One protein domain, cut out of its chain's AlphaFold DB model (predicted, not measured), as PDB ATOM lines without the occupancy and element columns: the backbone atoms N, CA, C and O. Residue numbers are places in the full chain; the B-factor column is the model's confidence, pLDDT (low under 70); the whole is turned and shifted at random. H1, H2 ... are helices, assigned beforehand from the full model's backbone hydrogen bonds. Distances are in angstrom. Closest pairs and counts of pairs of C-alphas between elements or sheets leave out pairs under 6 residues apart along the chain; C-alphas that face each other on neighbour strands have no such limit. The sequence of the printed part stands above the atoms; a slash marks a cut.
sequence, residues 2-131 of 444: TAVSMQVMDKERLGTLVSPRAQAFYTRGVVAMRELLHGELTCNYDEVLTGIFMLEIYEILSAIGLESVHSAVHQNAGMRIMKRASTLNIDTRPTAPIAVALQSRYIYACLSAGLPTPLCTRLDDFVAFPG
ATOM      1  N   THR A   2     160.530 160.447 276.830       36.56
ATOM      2  CA  THR A   2     159.674 159.463 276.128       36.56
ATOM      3  C   THR A   2     160.127 159.121 274.697       36.56
ATOM      4  O   THR A   2     160.057 157.967 274.285       36.56
ATOM      5  N   ALA A   3     160.677 160.090 273.954       34.94
ATOM      6  CA  ALA A   3     161.235 159.860 272.616       34.94
ATOM      7  C   ALA A   3     162.514 158.993 272.608       34.94
ATOM      8  O   ALA A   3     162.743 158.265 271.647       34.94
ATOM      9  N   VAL A   4     163.324 159.034 273.678       41.31
ATOM     10  CA  VAL A   4     164.504 158.163 273.853       41.31
ATOM     11  C   VAL A   4     164.042 156.735 274.153       41.31
ATOM     12  O   VAL A   4     164.521 155.798 273.522       41.31
ATOM     13  N   SER A   5     163.044 156.577 275.028       43.56
ATOM     14  CA  SER A   5     162.457 155.283 275.403       43.56
ATOM     15  C   SER A   5     161.879 154.511 274.214       43.56
ATOM     16  O   SER A   5     162.066 153.305 274.113       43.56
ATOM     17  N   MET A   6     161.199 155.205 273.296       42.03
ATOM     18  CA  MET A   6     160.573 154.571 272.132       42.03
ATOM     19  C   MET A   6     161.544 154.305 270.973       42.03
ATOM     20  O   MET A   6     161.312 153.380 270.203       42.03
ATOM     21  N   GLN A   7     162.618 155.089 270.825       44.12
ATOM     22  CA  GLN A   7     163.499 155.017 269.645       44.12
ATOM     23  C   GLN A   7     164.837 154.317 269.895       44.12
ATOM     24  O   GLN A   7     165.515 153.962 268.933       44.12
ATOM     25  N   VAL A   8     165.205 154.047 271.155       43.97
ATOM     26  CA  VAL A   8     166.282 153.092 271.483       43.97
ATOM     27  C   VAL A   8     166.002 151.708 270.884       43.97
ATOM     28  O   VAL A   8     166.937 150.986 270.546       43.97
ATOM     29  N   MET A   9     164.728 151.369 270.677       48.97
ATOM     30  CA  MET A   9     164.327 150.107 270.067       48.97
ATOM     31  C   MET A   9     164.434 150.100 268.539       48.97
ATOM     32  O   MET A   9     164.291 149.036 267.968       48.97
ATOM     33  N   ASP A  10     164.720 151.209 267.848       45.22
ATOM     34  CA  ASP A  10     164.689 151.263 266.377       45.22
ATOM     35  C   ASP A  10     165.995 150.716 265.745       45.22
ATOM     36  O   ASP A  10     166.961 151.443 265.466       45.22
ATOM     37  N   LYS A  11     166.051 149.384 265.606       50.53
ATOM     38  CA  LYS A  11     167.177 148.589 265.090       50.53
ATOM     39  C   LYS A  11     166.802 147.898 263.780       50.53
ATOM     40  O   LYS A  11     166.705 146.673 263.709       50.53
ATOM     41  N   GLU A  12     166.629 148.672 262.720       42.62
ATOM     42  CA  GLU A  12     166.591 148.116 261.371       42.62
ATOM     43  C   GLU A  12     167.963 148.238 260.683       42.62
ATOM     44  O   GLU A  12     168.590 149.293 260.671       42.62
ATOM     45  N   ARG A  13     168.394 147.123 260.076       39.78
ATOM     46  CA  ARG A  13     169.328 146.990 258.935       39.78
ATOM     47  C   ARG A  13     170.814 146.653 259.092       39.78
ATOM     48  O   ARG A  13     171.318 146.079 258.135       39.78
ATOM     49  N   LEU A  14     171.531 146.900 260.191       39.97
ATOM     50  CA  LEU A  14     173.014 146.817 260.115       39.97
ATOM     51  C   LEU A  14     173.711 145.610 260.755       39.97
ATOM     52  O   LEU A  14     174.926 145.500 260.643       39.97
ATOM     53  N   GLY A  15     173.008 144.698 261.432       50.94
ATOM     54  CA  GLY A  15     173.667 143.575 262.125       50.94
ATOM     55  C   GLY A  15     174.589 143.994 263.286       50.94
ATOM     56  O   GLY A  15     175.005 143.147 264.070       50.94
ATOM     57  N   THR A  16     174.846 145.292 263.464       53.91
ATOM     58  CA  THR A  16     175.542 145.860 264.615       53.91
ATOM     59  C   THR A  16     174.621 145.863 265.822       53.91
ATOM     60  O   THR A  16     173.405 146.059 265.721       53.91
ATOM     61  N   LEU A  17     175.189 145.596 266.995       57.84
ATOM     62  CA  LEU A  17     174.388 145.357 268.183       57.84
ATOM     63  C   LEU A  17     173.688 146.614 268.711       57.84
ATOM     64  O   LEU A  17     172.591 146.501 269.260       57.84
ATOM     65  N   VAL A  18     174.261 147.779 268.404       66.00
ATOM     66  CA  VAL A  18     173.782 149.117 268.749       66.00
ATOM     67  C   VAL A  18     173.418 149.884 267.470       66.00
ATOM     68  O   VAL A  18     174.219 149.972 266.538       66.00
ATOM     69  N   SER A  19     172.201 150.433 267.416       73.62
ATOM     70  CA  SER A  19     171.761 151.334 266.341       73.62
ATOM     71  C   SER A  19     172.440 152.702 266.514       73.62
ATOM     72  O   SER A  19     172.347 153.263 267.610       73.62
ATOM     73  N   PRO A  20     173.071 153.295 265.477       80.94
ATOM     74  CA  PRO A  20     173.665 154.635 265.572       80.94
ATOM     75  C   PRO A  20     172.675 155.691 266.084       80.94
ATOM     76  O   PRO A  20     173.042 156.612 266.812       80.94
ATOM     77  N   ARG A  21     171.386 155.521 265.759       79.56
ATOM     78  CA  ARG A  21     170.299 156.373 266.245       79.56
ATOM     79  C   ARG A  21     170.101 156.230 267.755       79.56
ATOM     80  O   ARG A  21     170.036 157.243 268.450       79.56
ATOM     81  N   ALA A  22     170.034 154.998 268.261       78.38
ATOM     82  CA  ALA A  22     169.903 154.718 269.691       78.38
ATOM     83  C   ALA A  22     171.108 155.261 270.478       78.38
ATOM     84  O   ALA A  22     170.922 155.934 271.490       78.38
ATOM     85  N   GLN A  23     172.322 155.086 269.947       84.50
ATOM     86  CA  GLN A  23     173.542 155.659 270.517       84.50
ATOM     87  C   GLN A  23     173.487 157.189 270.567       84.50
ATOM     88  O   GLN A  23     173.757 157.777 271.610       84.50
ATOM     89  N   ALA A  24     173.058 157.850 269.487       86.38
ATOM     90  CA  ALA A  24     172.913 159.304 269.460       86.38
ATOM     91  C   ALA A  24     171.869 159.824 270.469       86.38
ATOM     92  O   ALA A  24     172.004 160.932 270.994       86.38
ATOM     93  N   PHE A  25     170.807 159.062 270.745       84.69
ATOM     94  CA  PHE A  25     169.847 159.399 271.802       84.69
ATOM     95  C   PHE A  25     170.412 159.176 273.197       84.69
ATOM     96  O   PHE A  25     170.239 160.048 274.045       84.69
ATOM     97  N   TYR A  26     171.104 158.060 273.421       89.00
ATOM     98  CA  TYR A  26     171.795 157.796 274.676       89.00
ATOM     99  C   TYR A  26     172.798 158.915 274.985       89.00
ATOM    100  O   TYR A  26     172.710 159.531 276.042       89.00
ATOM    101  N   THR A  27     173.668 159.282 274.035       90.06
ATOM    102  CA  THR A  27     174.644 160.367 274.216       90.06
ATOM    103  C   THR A  27     173.960 161.694 274.544       90.06
ATOM    104  O   THR A  27     174.372 162.377 275.479       90.06
ATOM    105  N   ARG A  28     172.874 162.048 273.841       91.00
ATOM    106  CA  ARG A  28     172.081 163.248 274.163       91.00
ATOM    107  C   ARG A  28     171.450 163.178 275.552       91.00
ATOM    108  O   ARG A  28     171.456 164.179 276.260       91.00
ATOM    109  N   GLY A  29     170.936 162.016 275.949       89.81
ATOM    110  CA  GLY A  29     170.377 161.787 277.280       89.81
ATOM    111  C   GLY A  29     171.421 161.955 278.383       89.81
ATOM    112  O   GLY A  29     171.148 162.630 279.369       89.81
ATOM    113  N   VAL A  30     172.633 161.422 278.192       89.94
ATOM    114  CA  VAL A  30     173.757 161.590 279.129       89.94
ATOM    115  C   VAL A  30     174.171 163.058 279.245       89.94
ATOM    116  O   VAL A  30     174.364 163.540 280.358       89.94
ATOM    117  N   VAL A  31     174.280 163.785 278.125       90.56
ATOM    118  CA  VAL A  31     174.610 165.224 278.137       90.56
ATOM    119  C   VAL A  31     173.532 166.023 278.870       90.56
ATOM    120  O   VAL A  31     173.861 166.753 279.800       90.56
ATOM    121  N   ALA A  32     172.256 165.815 278.536       88.75
ATOM    122  CA  ALA A  32     171.143 166.495 279.198       88.75
ATOM    123  C   ALA A  32     171.091 166.184 280.703       88.75
ATOM    124  O   ALA A  32     170.900 167.080 281.521       88.75
ATOM    125  N   MET A  33     171.316 164.923 281.090       89.38
ATOM    126  CA  MET A  33     171.378 164.527 282.498       89.38
ATOM    127  C   MET A  33     172.550 165.201 283.215       89.38
ATOM    128  O   MET A  33     172.406 165.684 284.334       89.38
ATOM    129  N   ARG A  34     173.716 165.282 282.566       89.62
ATOM    130  CA  ARG A  34     174.880 165.976 283.113       89.62
ATOM    131  C   ARG A  34     174.578 167.455 283.343       89.62
ATOM    132  O   ARG A  34     174.881 167.943 284.425       89.62
ATOM    133  N   GLU A  35     173.991 168.146 282.370       87.50
ATOM    134  CA  GLU A  35     173.606 169.560 282.488       87.50
ATOM    135  C   GLU A  35     172.613 169.778 283.637       87.50
ATOM    136  O   GLU A  35     172.845 170.636 284.489       87.50
ATOM    137  N   LEU A  36     171.579 168.931 283.735       85.44
ATOM    138  CA  LEU A  36     170.605 168.956 284.833       85.44
ATOM    139  C   LEU A  36     171.260 168.776 286.209       85.44
ATOM    140  O   LEU A  36     170.865 169.432 287.167       85.44
ATOM    141  N   LEU A  37     172.272 167.909 286.317       84.62
ATOM    142  CA  LEU A  37     172.970 167.647 287.579       84.62
ATOM    143  C   LEU A  37     173.980 168.735 287.975       84.62
ATOM    144  O   LEU A  37     174.352 168.792 289.147       84.62
ATOM    145  N   HIS A  38     174.441 169.565 287.032       85.56
ATOM    146  CA  HIS A  38     175.334 170.697 287.327       85.56
ATOM    147  C   HIS A  38     174.568 171.958 287.757       85.56
ATOM    148  O   HIS A  38     175.156 172.817 288.412       85.56
ATOM    149  N   GLY A  39     173.283 172.082 287.406       81.38
ATOM    150  CA  GLY A  39     172.424 173.179 287.858       81.38
ATOM    151  C   GLY A  39     171.954 173.036 289.313       81.38
ATOM    152  O   GLY A  39     172.160 172.011 289.969       81.38
ATOM    153  N   GLU A  40     171.272 174.063 289.831       77.50
ATOM    154  CA  GLU A  40     170.408 173.865 290.998       77.50
ATOM    155  C   GLU A  40     169.307 172.871 290.601       77.50
ATOM    156  O   GLU A  40     168.615 173.084 289.607       77.50
ATOM    157  N   LEU A  41     169.170 171.767 291.348       69.38
ATOM    158  CA  LEU A  41     168.114 170.760 291.163       69.38
ATOM    159  C   LEU A  41     166.750 171.370 291.537       69.38
ATOM    160  O   LEU A  41     166.166 171.041 292.562       69.38
ATOM    161  N   THR A  42     166.261 172.297 290.717       74.19
ATOM    162  CA  THR A  42     164.879 172.792 290.744       74.19
ATOM    163  C   THR A  42     163.950 171.893 289.927       74.19
ATOM    164  O   THR A  42     162.737 172.095 289.916       74.19
ATOM    165  N   CYS A  43     164.511 170.909 289.219       71.75
ATOM    166  CA  CYS A  43     163.782 169.998 288.353       71.75
ATOM    167  C   CYS A  43     163.052 168.894 289.131       71.75
ATOM    168  O   CYS A  43     163.362 168.578 290.281       71.75
ATOM    169  N   ASN A  44     162.067 168.289 288.467       84.38
ATOM    170  CA  ASN A  44     161.302 167.174 289.007       84.38
ATOM    171  C   ASN A  44     162.204 165.933 289.163       84.38
ATOM    172  O   ASN A  44     162.686 165.374 288.175       84.38
ATOM    173  N   TYR A  45     162.415 165.488 290.406       84.31
ATOM    174  CA  TYR A  45     163.224 164.309 290.730       84.31
ATOM    175  C   TYR A  45     162.743 163.044 290.012       84.31
ATOM    176  O   TYR A  45     163.575 162.225 289.625       84.31
ATOM    177  N   ASP A  46     161.437 162.907 289.771       83.62
ATOM    178  CA  ASP A  46     160.878 161.765 289.044       83.62
ATOM    179  C   ASP A  46     161.418 161.684 287.619       83.62
ATOM    180  O   ASP A  46     161.766 160.603 287.141       83.62
ATOM    181  N   GLU A  47     161.543 162.826 286.943       86.38
ATOM    182  CA  GLU A  47     162.083 162.877 285.589       86.38
ATOM    183  C   GLU A  47     163.558 162.493 285.591       86.38
ATOM    184  O   GLU A  47     163.969 161.647 284.799       86.38
ATOM    185  N   VAL A  48     164.344 163.051 286.515       88.69
ATOM    186  CA  VAL A  48     165.777 162.753 286.646       88.69
ATOM    187  C   VAL A  48     166.007 161.264 286.911       88.69
ATOM    188  O   VAL A  48     166.776 160.621 286.193       88.69
ATOM    189  N   LEU A  49     165.312 160.691 287.897       87.50
ATOM    190  CA  LEU A  49     165.443 159.276 288.245       87.50
ATOM    191  C   LEU A  49     164.960 158.364 287.112       87.50
ATOM    192  O   LEU A  49     165.628 157.380 286.794       87.50
ATOM    193  N   THR A  50     163.861 158.720 286.441       87.81
ATOM    194  CA  THR A  50     163.394 158.002 285.246       87.81
ATOM    195  C   THR A  50     164.448 158.037 284.146       87.81
ATOM    196  O   THR A  50     164.740 157.012 283.538       87.81
ATOM    197  N   GLY A  51     165.067 159.192 283.894       89.69
ATOM    198  CA  GLY A  51     166.119 159.322 282.891       89.69
ATOM    199  C   GLY A  51     167.330 158.449 283.180       89.69
ATOM    200  O   GLY A  51     167.807 157.757 282.284       89.69
ATOM    201  N   ILE A  52     167.777 158.426 284.434       89.56
ATOM    202  CA  ILE A  52     168.859 157.551 284.898       89.56
ATOM    203  C   ILE A  52     168.502 156.083 284.661       89.56
ATOM    204  O   ILE A  52     169.304 155.344 284.095       89.56
ATOM    205  N   PHE A  53     167.283 155.679 285.017       84.94
ATOM    206  CA  PHE A  53     166.812 154.311 284.823       84.94
ATOM    207  C   PHE A  53     166.766 153.914 283.338       84.94
ATOM    208  O   PHE A  53     167.189 152.820 282.969       84.94
ATOM    209  N   MET A  54     166.319 154.813 282.455       86.31
ATOM    210  CA  MET A  54     166.300 154.556 281.009       86.31
ATOM    211  C   MET A  54     167.712 154.443 280.412       86.31
ATOM    212  O   MET A  54     167.942 153.589 279.555       86.31
ATOM    213  N   LEU A  55     168.653 155.289 280.850       89.06
ATOM    214  CA  LEU A  55     170.057 155.223 280.421       89.06
ATOM    215  C   LEU A  55     170.713 153.915 280.871       89.06
ATOM    216  O   LEU A  55     171.428 153.283 280.096       89.06
ATOM    217  N   GLU A  56     170.417 153.473 282.090       86.56
ATOM    218  CA  GLU A  56     170.900 152.202 282.617       86.56
ATOM    219  C   GLU A  56     170.334 151.002 281.842       86.56
ATOM    220  O   GLU A  56     171.076 150.104 281.450       86.56
ATOM    221  N   ILE A  57     169.025 150.991 281.553       82.25
ATOM    222  CA  ILE A  57     168.419 149.937 280.724       82.25
ATOM    223  C   ILE A  57     169.140 149.834 279.378       82.25
ATOM    224  O   ILE A  57     169.446 148.727 278.937       82.25
ATOM    225  N   TYR A  58     169.441 150.969 278.743       83.56
ATOM    226  CA  TYR A  58     170.182 150.990 277.487       83.56
ATOM    227  C   TYR A  58     171.576 150.358 277.617       83.56
ATOM    228  O   TYR A  58     171.971 149.573 276.752       83.56
ATOM    229  N   GLU A  59     172.321 150.666 278.681       84.19
ATOM    230  CA  GLU A  59     173.652 150.091 278.904       84.19
ATOM    231  C   GLU A  59     173.597 148.584 279.116       84.19
ATOM    232  O   GLU A  59     174.406 147.860 278.545       84.19
ATOM    233  N   ILE A  60     172.613 148.093 279.868       78.75
ATOM    234  CA  ILE A  60     172.431 146.658 280.115       78.75
ATOM    235  C   ILE A  60     172.115 145.936 278.814       78.75
ATOM    236  O   ILE A  60     172.735 144.929 278.480       78.75
ATOM    237  N   LEU A  61     171.187 146.490 278.043       76.62
ATOM    238  CA  LEU A  61     170.810 145.968 276.739       76.62
ATOM    239  C   LEU A  61     171.983 145.978 275.743       76.62
ATOM    240  O   LEU A  61     172.126 145.039 274.959       76.62
ATOM    241  N   SER A  62     172.844 146.995 275.804       77.94
ATOM    242  CA  SER A  62     174.047 147.093 274.969       77.94
ATOM    243  C   SER A  62     175.129 146.101 275.406       77.94
ATOM    244  O   SER A  62     175.721 145.425 274.564       77.94
ATOM    245  N   ALA A  63     175.348 145.962 276.716       77.69
ATOM    246  CA  ALA A  63     176.337 145.060 277.297       77.69
ATOM    247  C   ALA A  63     176.058 143.594 276.956       77.69
ATOM    248  O   ALA A  63     176.989 142.849 276.658       77.69
ATOM    249  N   ILE A  64     174.780 143.194 276.922       70.88
ATOM    250  CA  ILE A  64     174.393 141.801 276.661       70.88
ATOM    251  C   ILE A  64     174.861 141.288 275.293       70.88
ATOM    252  O   ILE A  64     175.033 140.081 275.150       70.88
ATOM    253  N   GLY A  65     175.107 142.138 274.294       66.94
ATOM    254  CA  GLY A  65     175.727 141.636 273.061       66.94
ATOM    255  C   GLY A  65     177.032 142.290 272.646       66.94
ATOM    256  O   GLY A  65     177.591 141.866 271.645       66.94
ATOM    257  N   LEU A  66     177.552 143.261 273.392       63.62
ATOM    258  CA  LEU A  66     178.929 143.722 273.198       63.62
ATOM    259  C   LEU A  66     179.937 143.003 274.104       63.62
ATOM    260  O   LEU A  66     181.109 143.355 274.064       63.62
ATOM    261  N   GLU A  67     179.491 142.051 274.935       65.88
ATOM    262  CA  GLU A  67     180.319 141.389 275.964       65.88
ATOM    263  C   GLU A  67     181.053 142.399 276.873       65.88
ATOM    264  O   GLU A  67     182.069 142.099 277.493       65.88
ATOM    265  N   SER A  68     180.538 143.630 276.964       65.88
ATOM    266  CA  SER A  68     181.189 144.723 277.678       65.88
ATOM    267  C   SER A  68     180.754 144.766 279.137       65.88
ATOM    268  O   SER A  68     179.584 144.544 279.455       65.88
ATOM    269  N   VAL A  69     181.668 145.162 280.023       61.41
ATOM    270  CA  VAL A  69     181.358 145.390 281.437       61.41
ATOM    271  C   VAL A  69     180.366 146.546 281.572       61.41
ATOM    272  O   VAL A  69     180.613 147.660 281.109       61.41
ATOM    273  N   HIS A  70     179.234 146.275 282.217       70.00
ATOM    274  CA  HIS A  70     178.240 147.290 282.541       70.00
ATOM    275  C   HIS A  70     178.812 148.305 283.539       70.00
ATOM    276  O   HIS A  70     179.313 147.937 284.604       70.00
ATOM    277  N   SER A  71     178.700 149.592 283.218       73.19
ATOM    278  CA  SER A  71     179.155 150.669 284.088       73.19
ATOM    279  C   SER A  71     178.117 150.944 285.177       73.19
ATOM    280  O   SER A  71     176.988 151.333 284.901       73.19
ATOM    281  N   ALA A  72     178.482 150.818 286.454       81.25
ATOM    282  CA  ALA A  72     177.588 151.178 287.563       81.25
ATOM    283  C   ALA A  72     177.398 152.708 287.727       81.25
ATOM    284  O   ALA A  72     176.936 153.176 288.770       81.25
ATOM    285  N   VAL A  73     177.799 153.524 286.743       85.81
ATOM    286  CA  VAL A  73     177.817 154.993 286.846       85.81
ATOM    287  C   VAL A  73     176.414 155.572 287.034       85.81
ATOM    288  O   VAL A  73     176.226 156.381 287.944       85.81
ATOM    289  N   HIS A  74     175.421 155.135 286.251       87.25
ATOM    290  CA  HIS A  74     174.050 155.662 286.355       87.25
ATOM    291  C   HIS A  74     173.392 155.294 287.678       87.25
ATOM    292  O   HIS A  74     172.819 156.157 288.340       87.25
ATOM    293  N   GLN A  75     173.553 154.051 288.124       83.81
ATOM    294  CA  GLN A  75     173.006 153.608 289.405       83.81
ATOM    295  C   GLN A  75     173.639 154.382 290.571       83.81
ATOM    296  O   GLN A  75     172.935 154.873 291.450       83.81
ATOM    297  N   ASN A  76     174.963 154.579 290.546       85.06
ATOM    298  CA  ASN A  76     175.661 155.403 291.534       85.06
ATOM    299  C   ASN A  76     175.163 156.857 291.531       85.06
ATOM    300  O   ASN A  76     175.001 157.453 292.599       85.06
ATOM    301  N   ALA A  77     174.914 157.436 290.353       86.62
ATOM    302  CA  ALA A  77     174.345 158.775 290.235       86.62
ATOM    303  C   ALA A  77     172.932 158.833 290.834       86.62
ATOM    304  O   ALA A  77     172.661 159.693 291.673       86.62
ATOM    305  N   GLY A  78     172.073 157.872 290.488       87.06
ATOM    306  CA  GLY A  78     170.721 157.749 291.026       87.06
ATOM    307  C   GLY A  78     170.706 157.647 292.553       87.06
ATOM    308  O   GLY A  78     170.005 158.412 293.215       87.06
ATOM    309  N   MET A  79     171.551 156.790 293.134       86.00
ATOM    310  CA  MET A  79     171.648 156.640 294.592       86.00
ATOM    311  C   MET A  79     172.142 157.916 295.286       86.00
ATOM    312  O   MET A  79     171.670 158.258 296.373       86.00
ATOM    313  N   ARG A  80     173.064 158.667 294.670       84.88
ATOM    314  CA  ARG A  80     173.510 159.971 295.195       84.88
ATOM    315  C   ARG A  80     172.389 161.009 295.170       84.88
ATOM    316  O   ARG A  80     172.260 161.775 296.123       84.88
ATOM    317  N   ILE A  81     171.573 161.016 294.118       85.56
ATOM    318  CA  ILE A  81     170.419 161.915 293.989       85.56
ATOM    319  C   ILE A  81     169.361 161.566 295.029       85.56
ATOM    320  O   ILE A  81     168.908 162.461 295.735       85.56
ATOM    321  N   MET A  82     169.039 160.282 295.196       83.56
ATOM    322  CA  MET A  82     168.124 159.817 296.242       83.56
ATOM    323  C   MET A  82     168.603 160.212 297.641       83.56
ATOM    324  O   MET A  82     167.822 160.726 298.438       83.56
ATOM    325  N   LYS A  83     169.898 160.040 297.928       82.94
ATOM    326  CA  LYS A  83     170.498 160.454 299.204       82.94
ATOM    327  C   LYS A  83     170.398 161.963 299.429       82.94
ATOM    328  O   LYS A  83     170.176 162.401 300.550       82.94
ATOM    329  N   ARG A  84     170.560 162.772 298.381       83.00
ATOM    330  CA  ARG A  84     170.364 164.223 298.474       83.00
ATOM    331  C   ARG A  84     168.888 164.570 298.682       83.00
ATOM    332  O   ARG A  84     168.586 165.419 299.513       83.00
ATOM    333  N   ALA A  85     167.974 163.908 297.976       80.56
ATOM    334  CA  ALA A  85     166.537 164.136 298.105       80.56
ATOM    335  C   ALA A  85     166.036 163.830 299.526       80.56
ATOM    336  O   ALA A  85     165.285 164.628 300.086       80.56
ATOM    337  N   SER A  86     166.515 162.741 300.144       77.50
ATOM    338  CA  SER A  86     166.154 162.396 301.524       77.50
ATOM    339  C   SER A  86     166.646 163.436 302.532       77.50
ATOM    340  O   SER A  86     165.898 163.813 303.426       77.50
ATOM    341  N   THR A  87     167.852 163.992 302.351       81.50
ATOM    342  CA  THR A  87     168.349 165.079 303.219       81.50
ATOM    343  C   THR A  87     167.566 166.387 303.092       81.50
ATOM    344  O   THR A  87     167.657 167.234 303.976       81.50
ATOM    345  N   LEU A  88     166.803 166.561 302.009       77.00
ATOM    346  CA  LEU A  88     166.030 167.771 301.728       77.00
ATOM    347  C   LEU A  88     164.547 167.650 302.127       77.00
ATOM    348  O   LEU A  88     163.797 168.594 301.891       77.00
ATOM    349  N   ASN A  89     164.112 166.530 302.727       72.38
ATOM    350  CA  ASN A  89     162.709 166.267 303.102       72.38
ATOM    351  C   ASN A  89     161.700 166.482 301.956       72.38
ATOM    352  O   ASN A  89     160.561 166.888 302.183       72.38
ATOM    353  N   ILE A  90     162.111 166.229 300.714       68.44
ATOM    354  CA  ILE A  90     161.220 166.351 299.557       68.44
ATOM    355  C   ILE A  90     160.148 165.265 299.672       68.44
ATOM    356  O   ILE A  90     160.478 164.121 299.986       68.44
ATOM    357  N   ASP A  91     158.871 165.613 299.460       66.44
ATOM    358  CA  ASP A  91     157.779 164.637 299.500       66.44
ATOM    359  C   ASP A  91     158.003 163.593 298.401       66.44
ATOM    360  O   ASP A  91     157.779 163.821 297.213       66.44
ATOM    361  N   THR A  92     158.516 162.443 298.823       61.31
ATOM    362  CA  THR A  92     158.953 161.365 297.946       61.31
ATOM    363  C   THR A  92     157.808 160.436 297.562       61.31
ATOM    364  O   THR A  92     158.057 159.456 296.869       61.31
ATOM    365  N   ARG A  93     156.552 160.695 297.953       67.62
ATOM    366  CA  ARG A  93     155.427 159.790 297.650       67.62
ATOM    367  C   ARG A  93     155.307 159.398 296.166       67.62
ATOM    368  O   ARG A  93     155.219 158.194 295.921       67.62
ATOM    369  N   PRO A  94     155.340 160.320 295.181       65.19
ATOM    370  CA  PRO A  94     155.344 159.932 293.766       65.19
ATOM    371  C   PRO A  94     156.675 159.290 293.331       65.19
ATOM    372  O   PRO A  94     156.663 158.354 292.535       65.19
ATOM    373  N   THR A  95     157.797 159.696 293.936       71.94
ATOM    374  CA  THR A  95     159.136 159.149 293.640       71.94
ATOM    375  C   THR A  95     159.379 157.762 294.234       71.94
ATOM    376  O   THR A  95     160.300 157.067 293.809       71.94
ATOM    377  N   ALA A  96     158.578 157.336 295.216       76.12
ATOM    378  CA  ALA A  96     158.854 156.154 296.021       76.12
ATOM    379  C   ALA A  96     158.975 154.886 295.163       76.12
ATOM    380  O   ALA A  96     159.983 154.204 295.314       76.12
ATOM    381  N   PRO A  97     158.071 154.578 294.207       79.62
ATOM    382  CA  PRO A  97     158.214 153.399 293.350       79.62
ATOM    383  C   PRO A  97     159.491 153.408 292.501       79.62
ATOM    384  O   PRO A  97     160.128 152.369 292.342       79.62
ATOM    385  N   ILE A  98     159.880 154.575 291.976       80.75
ATOM    386  CA  ILE A  98     161.095 154.730 291.163       80.75
ATOM    387  C   ILE A  98     162.336 154.575 292.044       80.75
ATOM    388  O   ILE A  98     163.277 153.881 291.667       80.75
ATOM    389  N   ALA A  99     162.316 155.165 293.238       78.75
ATOM    390  CA  ALA A  99     163.356 155.022 294.243       78.75
ATOM    391  C   ALA A  99     163.542 153.554 294.662       78.75
ATOM    392  O   ALA A  99     164.675 153.077 294.688       78.75
ATOM    393  N   VAL A 100     162.446 152.819 294.907       81.00
ATOM    394  CA  VAL A 100     162.491 151.372 295.188       81.00
ATOM    395  C   VAL A 100     163.146 150.645 294.025       81.00
ATOM    396  O   VAL A 100     164.109 149.915 294.220       81.00
ATOM    397  N   ALA A 101     162.654 150.870 292.802       83.31
ATOM    398  CA  ALA A 101     163.141 150.172 291.621       83.31
ATOM    399  C   ALA A 101     164.639 150.412 291.397       83.31
ATOM    400  O   ALA A 101     165.379 149.463 291.142       83.31
ATOM    401  N   LEU A 102     165.094 151.659 291.536       83.31
ATOM    402  CA  LEU A 102     166.498 152.037 291.409       83.31
ATOM    403  C   LEU A 102     167.363 151.405 292.509       83.31
ATOM    404  O   LEU A 102     168.464 150.932 292.234       83.31
ATOM    405  N   GLN A 103     166.862 151.353 293.741       84.19
ATOM    406  CA  GLN A 103     167.557 150.730 294.859       84.19
ATOM    407  C   GLN A 103     167.678 149.213 294.692       84.19
ATOM    408  O   GLN A 103     168.787 148.687 294.791       84.19
ATOM    409  N   SER A 104     166.579 148.509 294.393       86.94
ATOM    410  CA  SER A 104     166.610 147.072 294.092       86.94
ATOM    411  C   SER A 104     167.600 146.806 292.958       86.94
ATOM    412  O   SER A 104     168.435 145.905 293.030       86.94
ATOM    413  N   ARG A 105     167.572 147.648 291.919       86.88
ATOM    414  CA  ARG A 105     168.464 147.545 290.765       86.88
ATOM    415  C   ARG A 105     169.936 147.705 291.137       86.88
ATOM    416  O   ARG A 105     170.748 146.881 290.722       86.88
ATOM    417  N   TYR A 106     170.260 148.709 291.948       87.19
ATOM    418  CA  TYR A 106     171.602 148.924 292.482       87.19
ATOM    419  C   TYR A 106     172.093 147.708 293.279       87.19
ATOM    420  O   TYR A 106     173.195 147.213 293.045       87.19
ATOM    421  N   ILE A 107     171.256 147.180 294.177       89.12
ATOM    422  CA  ILE A 107     171.590 146.008 294.996       89.12
ATOM    423  C   ILE A 107     171.887 144.794 294.108       89.12
ATOM    424  O   ILE A 107     172.903 144.124 294.293       89.12
ATOM    425  N   TYR A 108     171.044 144.526 293.110       88.81
ATOM    426  CA  TYR A 108     171.265 143.406 292.197       88.81
ATOM    427  C   TYR A 108     172.482 143.597 291.290       88.81
ATOM    428  O   TYR A 108     173.122 142.612 290.930       88.81
ATOM    429  N   ALA A 109     172.848 144.833 290.957       85.81
ATOM    430  CA  ALA A 109     174.083 145.102 290.235       85.81
ATOM    431  C   ALA A 109     175.326 144.836 291.095       85.81
ATOM    432  O   ALA A 109     176.255 144.186 290.618       85.81
ATOM    433  N   CYS A 110     175.320 145.248 292.369       87.62
ATOM    434  CA  CYS A 110     176.363 144.875 293.331       87.62
ATOM    435  C   CYS A 110     176.474 143.353 293.474       87.62
ATOM    436  O   CYS A 110     177.575 142.812 293.391       87.62
ATOM    437  N   LEU A 111     175.336 142.660 293.606       90.00
ATOM    438  CA  LEU A 111     175.277 141.200 293.667       90.00
ATOM    439  C   LEU A 111     175.915 140.551 292.430       90.00
ATOM    440  O   LEU A 111     176.780 139.690 292.572       90.00
ATOM    441  N   SER A 112     175.514 140.976 291.229       85.81
ATOM    442  CA  SER A 112     176.057 140.469 289.962       85.81
ATOM    443  C   SER A 112     177.549 140.747 289.796       85.81
ATOM    444  O   SER A 112     178.261 139.929 289.219       85.81
ATOM    445  N   ALA A 113     178.032 141.883 290.300       84.56
ATOM    446  CA  ALA A 113     179.441 142.258 290.241       84.56
ATOM    447  C   ALA A 113     180.286 141.656 291.383       84.56
ATOM    448  O   ALA A 113     181.502 141.834 291.398       84.56
ATOM    449  N   GLY A 114     179.666 140.983 292.363       86.12
ATOM    450  CA  GLY A 114     180.354 140.530 293.576       86.12
ATOM    451  C   GLY A 114     180.983 141.681 294.370       86.12
ATOM    452  O   GLY A 114     182.039 141.509 294.983       86.12
ATOM    453  N   LEU A 115     180.372 142.865 294.303       88.81
ATOM    454  CA  LEU A 115     180.805 144.071 294.999       88.81
ATOM    455  C   LEU A 115     180.015 144.234 296.298       88.81
ATOM    456  O   LEU A 115     178.840 143.860 296.346       88.81
ATOM    457  N   PRO A 116     180.622 144.828 297.341       87.94
ATOM    458  CA  PRO A 116     179.897 145.103 298.566       87.94
ATOM    459  C   PRO A 116     178.796 146.118 298.275       87.94
ATOM    460  O   PRO A 116     178.921 146.959 297.377       87.94
ATOM    461  N   THR A 117     177.730 146.072 299.062       85.25
ATOM    462  CA  THR A 117     176.694 147.098 299.023       85.25
ATOM    463  C   THR A 117     177.057 148.219 300.003       85.25
ATOM    464  O   THR A 117     176.829 148.095 301.206       85.25
ATOM    465  N   PRO A 118     177.582 149.376 299.548       73.06
ATOM    466  CA  PRO A 118     177.958 150.480 300.443       73.06
ATOM    467  C   PRO A 118     176.759 151.120 301.172       73.06
ATOM    468  O   PRO A 118     176.933 152.065 301.938       73.06
ATOM    469  N   LEU A 119     175.543 150.632 300.918       58.12
ATOM    470  CA  LEU A 119     174.267 151.126 301.432       58.12
ATOM    471  C   LEU A 119     173.703 150.302 302.602       58.12
ATOM    472  O   LEU A 119     172.694 150.709 303.177       58.12
ATOM    473  N   CYS A 120     174.351 149.198 302.988       50.12
ATOM    474  CA  CYS A 120     173.842 148.278 304.013       50.12
ATOM    475  C   CYS A 120     173.652 148.936 305.399       50.12
ATOM    476  O   CYS A 120     172.821 148.495 306.182       50.12
ATOM    477  N   THR A 121     174.325 150.056 305.697       47.97
ATOM    478  CA  THR A 121     174.158 150.767 306.979       47.97
ATOM    479  C   THR A 121     172.976 151.740 307.032       47.97
ATOM    480  O   THR A 121     172.734 152.310 308.093       47.97
ATOM    481  N   ARG A 122     172.253 151.976 305.924       50.50
ATOM    482  CA  ARG A 122     171.187 153.001 305.853       50.50
ATOM    483  C   ARG A 122     169.967 152.610 305.021       50.50
ATOM    484  O   ARG A 122     169.176 153.473 304.658       50.50
ATOM    485  N   LEU A 123     169.775 151.325 304.726       52.16
ATOM    486  CA  LEU A 123     168.504 150.843 304.167       52.16
ATOM    487  C   LEU A 123     167.312 151.193 305.075       52.16
ATOM    488  O   LEU A 123     166.223 151.416 304.565       52.16
ATOM    489  N   ASP A 124     167.544 151.343 306.382       54.31
ATOM    490  CA  ASP A 124     166.542 151.812 307.345       54.31
ATOM    491  C   ASP A 124     166.161 153.300 307.161       54.31
ATOM    492  O   ASP A 124     165.054 153.692 307.528       54.31
ATOM    493  N   ASP A 125     167.030 154.123 306.550       52.56
ATOM    494  CA  ASP A 125     166.762 155.548 306.272       52.56
ATOM    495  C   ASP A 125     165.868 155.739 305.031       52.56
ATOM    496  O   ASP A 125     165.235 156.784 304.858       52.56
ATOM    497  N   PHE A 126     165.818 154.744 304.141       50.94
ATOM    498  CA  PHE A 126     164.993 154.772 302.939       50.94
ATOM    499  C   PHE A 126     163.739 153.949 303.196       50.94
ATOM    500  O   PHE A 126     163.822 152.730 303.211       50.94
ATOM    501  N   VAL A 127     162.606 154.636 303.420       52.59
ATOM    502  CA  VAL A 127     161.225 154.108 303.504       52.59
ATOM    503  C   VAL A 127     161.199 152.594 303.720       52.59
ATOM    504  O   VAL A 127     161.164 151.852 302.743       52.59
ATOM    505  N   ALA A 128     161.234 152.143 304.982       50.69
ATOM    506  CA  ALA A 128     161.153 150.727 305.336       50.69
ATOM    507  C   ALA A 128     160.089 150.039 304.474       50.69
ATOM    508  O   ALA A 128     158.902 150.291 304.671       50.69
ATOM    509  N   PHE A 129     160.502 149.252 303.474       51.78
ATOM    510  CA  PHE A 129     159.580 148.771 302.450       51.78
ATOM    511  C   PHE A 129     158.606 147.785 303.078       51.78
ATOM    512  O   PHE A 129     158.992 146.646 303.368       51.78
ATOM    513  N   PRO A 130     157.333 148.164 303.277       53.62
ATOM    514  CA  PRO A 130     156.360 147.234 303.796       53.62
ATOM    515  C   PRO A 130     155.990 146.320 302.631       53.62
ATOM    516  O   PRO A 130     155.144 146.642 301.802       53.62
ATOM    517  N   GLY A 131     156.688 145.195 302.498       70.69
ATOM    518  CA  GLY A 131     156.423 144.287 301.396       70.69
ATOM    519  C   GLY A 131     157.415 143.148 301.257       70.69
ATOM    520  O   GLY A 131     158.532 143.158 301.767       70.69
TER     521      GLY A 131
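AT A GLANCE: This is residues 2 to 131 of the 444 residues of an uncharacterized protein of Cyphellophora europaea CBS 101466 (UniProt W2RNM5). What shape? H3, H4 and H5 make an up-and-down bundle; H2 packs on H3, short H1 on H2. How built? The 130 printed residues hold five named helices, H1 to H5, class all helix. The whole is compact, radius of gyration of the C-alphas 15.8 A, spans 48 by 35 by 27 A.

HOW THE PARTS SIT: What touches what? The hub H3, residues 45 to 66, touches H2, residues 20 to 38, H4, residues 73 to 87, and H5, residues 96 to 113. The closest C-alphas of H3 and H4, Ile 52 and His 74, are 5.7 A apart. What of backbones? Every O i to N i+4 pair is within hydrogen-bond range except in H3, with 17 of 18.

IN THESE COORDINATES: What comes first? H1, residues 2 to 7, begins at C-alpha 2, (159.674, 159.463, 276.128). How long is H3? It runs 31.3 A from first to last C-alpha, ending at (178.929, 143.722, 273.198).

THE WHOLE: Any cut? The printed part has no cut; H1 to H2 is a long link. Low confidence? Residues 2 to 18 are among those under pLDDT 70.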